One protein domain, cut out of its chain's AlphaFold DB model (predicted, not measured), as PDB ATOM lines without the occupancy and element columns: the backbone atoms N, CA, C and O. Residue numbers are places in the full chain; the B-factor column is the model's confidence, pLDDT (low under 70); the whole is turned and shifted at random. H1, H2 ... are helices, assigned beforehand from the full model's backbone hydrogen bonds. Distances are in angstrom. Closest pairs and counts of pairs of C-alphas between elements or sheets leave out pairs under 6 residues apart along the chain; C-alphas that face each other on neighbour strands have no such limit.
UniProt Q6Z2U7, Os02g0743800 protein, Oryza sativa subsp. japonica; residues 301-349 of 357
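This is residues 301 to 349 of the 357 residues of the protein "Os02g0743800 protein" of Oryza sativa subsp. japonica (UniProt Q6Z2U7). Picture an open arch: H1 and H3 are its two legs, set well apart with an empty gap between them, and the short H2 with its links bridges them at one end. The unnamed stretch of residues 301 to 313 lies beside H1 on the side away from H3, while residues 329 to 349, with H2 and H3, stand free and stick out as an arm. The printed part has 49 residues with three named helices, H1, H2 and H3 along the chain, and no named strand; its class is all helix. It is only just loose, close to extended, with a radius of gyration of the C-alphas of 14.5 A, and its elongated outline spans 41 by 22 by 13 A.

Begin with the longest helix by residues, H3, residues 335 to 349: find C-alpha 335 at (162.850, 155.813, 123.463) and go 21.7 A to C-alpha 349 at (152.064, 170.130, 135.768). Just before it is H2, residues 330 to 333. Farther back, H1, residues 314 to 326, starts at C-alpha 314 at (143.464, 142.200, 138.686) and is 18.4 A long.

H3 is close to but not clearly touching H2; look at the C-alphas of Arg 331 and Thr 337, their closest, 6.7 A apart. H1 is apart from H3, and also from H2. In H1 and H3 every O i to N i+4 pair is within hydrogen-bond range; H2 is too short for such a pair, but its one O i to N i+3 pair is within range.

The two C-alphas farthest apart, those of Lys 305 and Leu 347, are 42.1 A apart. The printed part has no cut, and the links H1 to H2 and H2 to H3 are tight. In the B-factor column you will find a mean pLDDT of the printed part of 70.9, with residues 310 to 312 and 327 to 341 under 70.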
ATOM      1  N   PRO A 301     144.773 133.438 128.391       84.66
ATOM      2  CA  PRO A 301     146.087 133.777 128.927       84.66
ATOM      3  C   PRO A 301     146.087 133.995 130.442       84.66
ATOM      4  O   PRO A 301     147.131 133.862 131.074       84.66
ATOM      5  N   ARG A 302     144.929 134.310 131.041       81.94
ATOM      6  CA  ARG A 302     144.776 134.495 132.494       81.94
ATOM      7  C   ARG A 302     144.974 133.206 133.284       81.94
ATOM      8  O   ARG A 302     145.356 133.276 134.451       81.94
ATOM      9  N   ASP A 303     144.746 132.056 132.654       83.81
ATOM     10  CA  ASP A 303     144.860 130.744 133.291       83.81
ATOM     11  C   ASP A 303     146.247 130.105 133.094       83.81
ATOM     12  O   ASP A 303     146.534 129.038 133.652       83.81
ATOM     13  N   MET A 304     147.138 130.754 132.334       85.03
ATOM     14  CA  MET A 304     148.521 130.310 132.158       85.03
ATOM     15  C   MET A 304     149.285 130.359 133.490       85.03
ATOM     16  O   MET A 304     149.295 131.355 134.213       85.03
ATOM     17  N   LYS A 305     150.016 129.288 133.803       84.69
ATOM     18  CA  LYS A 305     150.875 129.190 134.991       84.69
ATOM     19  C   LYS A 305     152.263 129.748 134.689       84.69
ATOM     20  O   LYS A 305     153.247 129.008 134.662       84.69
ATOM     21  N   VAL A 306     152.345 131.054 134.457       82.10
ATOM     22  CA  VAL A 306     153.613 131.753 134.200       82.10
ATOM     23  C   VAL A 306     154.060 132.558 135.429       82.10
ATOM     24  O   VAL A 306     153.213 133.017 136.200       82.10
ATOM     25  N   PRO A 307     155.377 132.710 135.678       75.48
ATOM     26  CA  PRO A 307     155.893 133.566 136.751       75.48
ATOM     27  C   PRO A 307     155.256 134.959 136.792       75.48
ATOM     28  O   PRO A 307     154.943 135.443 137.872       75.48
ATOM     29  N   GLU A 308     154.996 135.545 135.625       73.91
ATOM     30  CA  GLU A 308     154.478 136.901 135.455       73.91
ATOM     31  C   GLU A 308     153.034 137.082 135.936       73.91
ATOM     32  O   GLU A 308     152.625 138.216 136.129       73.91
ATOM     33  N   LEU A 309     152.256 136.011 136.134       71.81
ATOM     34  CA  LEU A 309     150.847 136.105 136.551       71.81
ATOM     35  C   LEU A 309     150.596 135.718 138.013       71.81
ATOM     36  O   LEU A 309     149.490 135.936 138.516       71.81
ATOM     37  N   ARG A 310     151.588 135.137 138.704       69.67
ATOM     38  CA  ARG A 310     151.391 134.531 140.033       69.67
ATOM     39  C   ARG A 310     150.996 135.538 141.115       69.67
ATOM     40  O   ARG A 310     150.116 135.222 141.908       69.67
ATOM     41  N   ASP A 311     151.560 136.744 141.081       67.47
ATOM     42  CA  ASP A 311     151.441 137.728 142.170       67.47
ATOM     43  C   ASP A 311     150.836 139.069 141.724       67.47
ATOM     44  O   ASP A 311     151.024 140.100 142.367       67.47
ATOM     45  N   CYS A 312     150.111 139.078 140.606       64.14
ATOM     46  CA  CYS A 312     149.582 140.314 140.037       64.14
ATOM     47  C   CYS A 312     148.153 140.603 140.512       64.14
ATOM     48  O   CYS A 312     147.303 139.705 140.580       64.14
ATOM     49  N   ASP A 313     147.886 141.871 140.828       74.39
ATOM     50  CA  ASP A 313     146.526 142.363 141.043       74.39
ATOM     51  C   ASP A 313     145.693 142.259 139.745       74.39
ATOM     52  O   ASP A 313     146.215 141.952 138.672       74.39
ATOM     53  N   VAL A 314     144.371 142.430 139.832       73.24
ATOM     54  CA  VAL A 314     143.464 142.200 138.686       73.24
ATOM     55  C   VAL A 314     143.764 143.144 137.512       73.24
ATOM     56  O   VAL A 314     143.704 142.716 136.362       73.24
ATOM     57  N   GLU A 315     144.140 144.393 137.782       73.21
ATOM     58  CA  GLU A 315     144.411 145.412 136.759       73.21
ATOM     59  C   GLU A 315     145.777 145.192 136.079       73.21
ATOM     60  O   GLU A 315     145.906 145.223 134.848       73.21
ATOM     61  N   ALA A 316     146.796 144.851 136.870       74.64
ATOM     62  CA  ALA A 316     148.103 144.424 136.397       74.64
ATOM     63  C   ALA A 316     147.995 143.117 135.608       74.64
ATOM     64  O   ALA A 316     148.648 142.992 134.575       74.64
ATOM     65  N   LYS A 317     147.138 142.172 136.023       77.46
ATOM     66  CA  LYS A 317     146.892 140.918 135.295       77.46
ATOM     67  C   LYS A 317     146.408 141.170 133.878       77.46
ATOM     68  O   LYS A 317     146.939 140.549 132.967       77.46
ATOM     69  N   GLU A 318     145.462 142.082 133.659       79.68
ATOM     70  CA  GLU A 318     144.997 142.396 132.301       79.68
ATOM     71  C   GLU A 318     146.109 142.990 131.432       79.68
ATOM     72  O   GLU A 318     146.256 142.641 130.257       79.68
ATOM     73  N   THR A 319     146.925 143.871 132.012       80.34
ATOM     74  CA  THR A 319     148.061 144.478 131.311       80.34
ATOM     75  C   THR A 319     149.134 143.445 130.989       80.34
ATOM     76  O   THR A 319     149.637 143.412 129.868       80.34
ATOM     77  N   ILE A 320     149.444 142.560 131.934       78.56
ATOM     78  CA  ILE A 320     150.426 141.494 131.762       78.56
ATOM     79  C   ILE A 320     149.927 140.476 130.749       78.56
ATOM     80  O   ILE A 320     150.670 140.156 129.838       78.56
ATOM     81  N   VAL A 321     148.670 140.041 130.822       81.07
ATOM     82  CA  VAL A 321     148.048 139.173 129.812       81.07
ATOM     83  C   VAL A 321     148.187 139.770 128.418       81.07
ATOM     84  O   VAL A 321     148.648 139.091 127.505       81.07
ATOM     85  N   ARG A 322     147.893 141.064 128.256       80.23
ATOM     86  CA  ARG A 322     148.074 141.753 126.973       80.23
ATOM     87  C   ARG A 322     149.534 141.729 126.507       80.23
ATOM     88  O   ARG A 322     149.787 141.487 125.332       80.23
ATOM     89  N   ILE A 323     150.483 141.960 127.417       80.53
ATOM     90  CA  ILE A 323     151.924 141.918 127.120       80.53
ATOM     91  C   ILE A 323     152.387 140.494 126.787       80.53
ATOM     92  O   ILE A 323     153.223 140.313 125.906       80.53
ATOM     93  N   LEU A 324     151.857 139.478 127.467       77.73
ATOM     94  CA  LEU A 324     152.187 138.076 127.238       77.73
ATOM     95  C   LEU A 324     151.655 137.602 125.880       77.73
ATOM     96  O   LEU A 324     152.371 136.894 125.179       77.73
ATOM     97  N   SER A 325     150.447 138.024 125.501       73.69
ATOM     98  CA  SER A 325     149.776 137.593 124.270       73.69
ATOM     99  C   SER A 325     150.109 138.403 123.025       73.69
ATOM    100  O   SER A 325     149.843 137.906 121.948       73.69
ATOM    101  N   HIS A 326     150.618 139.634 123.141       76.89
ATOM    102  CA  HIS A 326     150.905 140.492 121.975       76.89
ATOM    103  C   HIS A 326     152.304 141.122 122.005       76.89
ATOM    104  O   HIS A 326     152.666 141.919 121.136       76.89
ATOM    105  N   GLY A 327     153.095 140.815 123.035       68.66
ATOM    106  CA  GLY A 327     154.316 141.546 123.335       68.66
ATOM    107  C   GLY A 327     154.051 142.956 123.872       68.66
ATOM    108  O   GLY A 327     152.920 143.405 124.063       68.66
ATOM    109  N   LEU A 328     155.137 143.686 124.136       67.18
ATOM    110  CA  LEU A 328     155.050 145.095 124.514       67.18
ATOM    111  C   LEU A 328     154.519 145.926 123.331       67.18
ATOM    112  O   LEU A 328     154.974 145.724 122.200       67.18
ATOM    113  N   PRO A 329     153.614 146.896 123.565       63.18
ATOM    114  CA  PRO A 329     153.175 147.815 122.522       63.18
ATOM    115  C   PRO A 329     154.382 148.482 121.860       63.18
ATOM    116  O   PRO A 329     155.244 149.018 122.555       63.18
ATOM    117  N   LYS A 330     154.426 148.514 120.520       59.47
ATOM    118  CA  LYS A 330     155.550 149.105 119.762       59.47
ATOM    119  C   LYS A 330     155.907 150.527 120.220       59.47
ATOM    120  O   LYS A 330     157.080 150.858 120.283       59.47
ATOM    121  N   ARG A 331     154.910 151.323 120.636       54.35
ATOM    122  CA  ARG A 331     155.098 152.693 121.157       54.35
ATOM    123  C   ARG A 331     155.951 152.774 122.428       54.35
ATOM    124  O   ARG A 331     156.543 153.811 122.675       54.35
ATOM    125  N   ALA A 332     156.023 151.707 123.224       51.24
ATOM    126  CA  ALA A 332     156.883 151.656 124.406       51.24
ATOM    127  C   ALA A 332     158.350 151.338 124.061       51.24
ATOM    128  O   ALA A 332     159.225 151.532 124.896       51.24
ATOM    129  N   MET A 333     158.627 150.830 122.851       50.39
ATOM    130  CA  MET A 333     159.990 150.537 122.391       50.39
ATOM    131  C   MET A 333     160.681 151.734 121.735       50.39
ATOM    132  O   MET A 333     161.890 151.670 121.530       50.39
ATOM    133  N   ASP A 334     159.951 152.809 121.431       46.36
ATOM    134  CA  ASP A 334     160.539 154.035 120.903       46.36
ATOM    135  C   ASP A 334     161.017 154.906 122.078       46.36
ATOM    136  O   ASP A 334     160.182 155.519 122.750       46.36
ATOM    137  N   PRO A 335     162.338 155.004 122.352       54.08
ATOM    138  CA  PRO A 335     162.850 155.813 123.463       54.08
ATOM    139  C   PRO A 335     162.407 157.280 123.364       54.08
ATOM    140  O   PRO A 335     162.163 157.917 124.381       54.08
ATOM    141  N   ALA A 336     162.188 157.777 122.142       54.92
ATOM    142  CA  ALA A 336     161.663 159.118 121.895       54.92
ATOM    143  C   ALA A 336     160.252 159.333 122.472       54.92
ATOM    144  O   ALA A 336     159.958 160.406 122.982       54.92
ATOM    145  N   THR A 337     159.381 158.316 122.454       56.33
ATOM    146  CA  THR A 337     157.998 158.471 122.935       56.33
ATOM    147  C   THR A 337     157.923 158.538 124.463       56.33
ATOM    148  O   THR A 337     157.062 159.231 124.992       56.33
ATOM    149  N   SER A 338     158.824 157.862 125.188       56.25
ATOM    150  CA  SER A 338     158.858 157.938 126.658       56.25
ATOM    151  C   SER A 338     159.310 159.316 127.142       56.25
ATOM    152  O   SER A 338     158.695 159.869 128.055       56.25
ATOM    153  N   ASP A 339     160.349 159.877 126.520       64.75
ATOM    154  CA  ASP A 339     160.845 161.210 126.871       64.75
ATOM    155  C   ASP A 339     159.824 162.297 126.498       64.75
ATOM    156  O   ASP A 339     159.562 163.180 127.313       64.75
ATOM    157  N   ASP A 340     159.173 162.196 125.330       69.51
ATOM    158  CA  ASP A 340     158.131 163.144 124.909       69.51
ATOM    159  C   ASP A 340     156.919 163.134 125.862       69.51
ATOM    160  O   ASP A 340     156.423 164.198 126.241       69.51
ATOM    161  N   ILE A 341     156.465 161.952 126.311       66.67
ATOM    162  CA  ILE A 341     155.356 161.835 127.277       66.67
ATOM    163  C   ILE A 341     155.745 162.453 128.627       66.67
ATOM    164  O   ILE A 341     154.964 163.217 129.198       66.67
ATOM    165  N   GLN A 342     156.953 162.173 129.128       70.77
ATOM    166  CA  GLN A 342     157.431 162.748 130.389       70.77
ATOM    167  C   GLN A 342     157.600 164.270 130.300       70.77
ATOM    168  O   GLN A 342     157.252 164.985 131.244       70.77
ATOM    169  N   GLN A 343     158.091 164.787 129.168       71.28
ATOM    170  CA  GLN A 343     158.188 166.226 128.931       71.28
ATOM    171  C   GLN A 343     156.806 166.885 128.883       71.28
ATOM    172  O   GLN A 343     156.623 167.945 129.488       71.28
ATOM    173  N   GLU A 344     155.822 166.266 128.226       74.07
ATOM    174  CA  GLU A 344     154.460 166.802 128.153       74.07
ATOM    175  C   GLU A 344     153.762 166.813 129.526       74.07
ATOM    176  O   GLU A 344     153.081 167.787 129.862       74.07
ATOM    177  N   GLU A 345     153.964 165.784 130.360       76.81
ATOM    178  CA  GLU A 345     153.445 165.752 131.736       76.81
ATOM    179  C   GLU A 345     154.099 166.811 132.636       76.81
ATOM    180  O   GLU A 345     153.397 167.507 133.377       76.81
ATOM    181  N   LEU A 346     155.420 167.003 132.535       71.36
ATOM    182  CA  LEU A 346     156.136 168.071 133.246       71.36
ATOM    183  C   LEU A 346     155.643 169.463 132.826       71.36
ATOM    184  O   LEU A 346     155.434 170.323 133.685       71.36
ATOM    185  N   LEU A 347     155.412 169.679 131.527       74.19
ATOM    186  CA  LEU A 347     154.861 170.927 130.988       74.19
ATOM    187  C   LEU A 347     153.433 171.184 131.483       74.19
ATOM    188  O   LEU A 347     153.131 172.304 131.897       74.19
ATOM    189  N   LYS A 348     152.566 170.163 131.491       75.34
ATOM    190  CA  LYS A 348     151.200 170.278 132.028       75.34
ATOM    191  C   LYS A 348     151.211 170.592 133.521       75.34
ATOM    192  O   LYS A 348     150.556 171.549 133.928       75.34
ATOM    193  N   ASN A 349     151.988 169.870 134.328       71.61
ATOM    194  CA  ASN A 349     152.064 170.130 135.768       71.61
ATOM    195  C   ASN A 349     152.618 171.527 136.072       71.61
ATOM    196  O   ASN A 349     152.058 172.214 136.922       71.61
TER     197      ASN A 349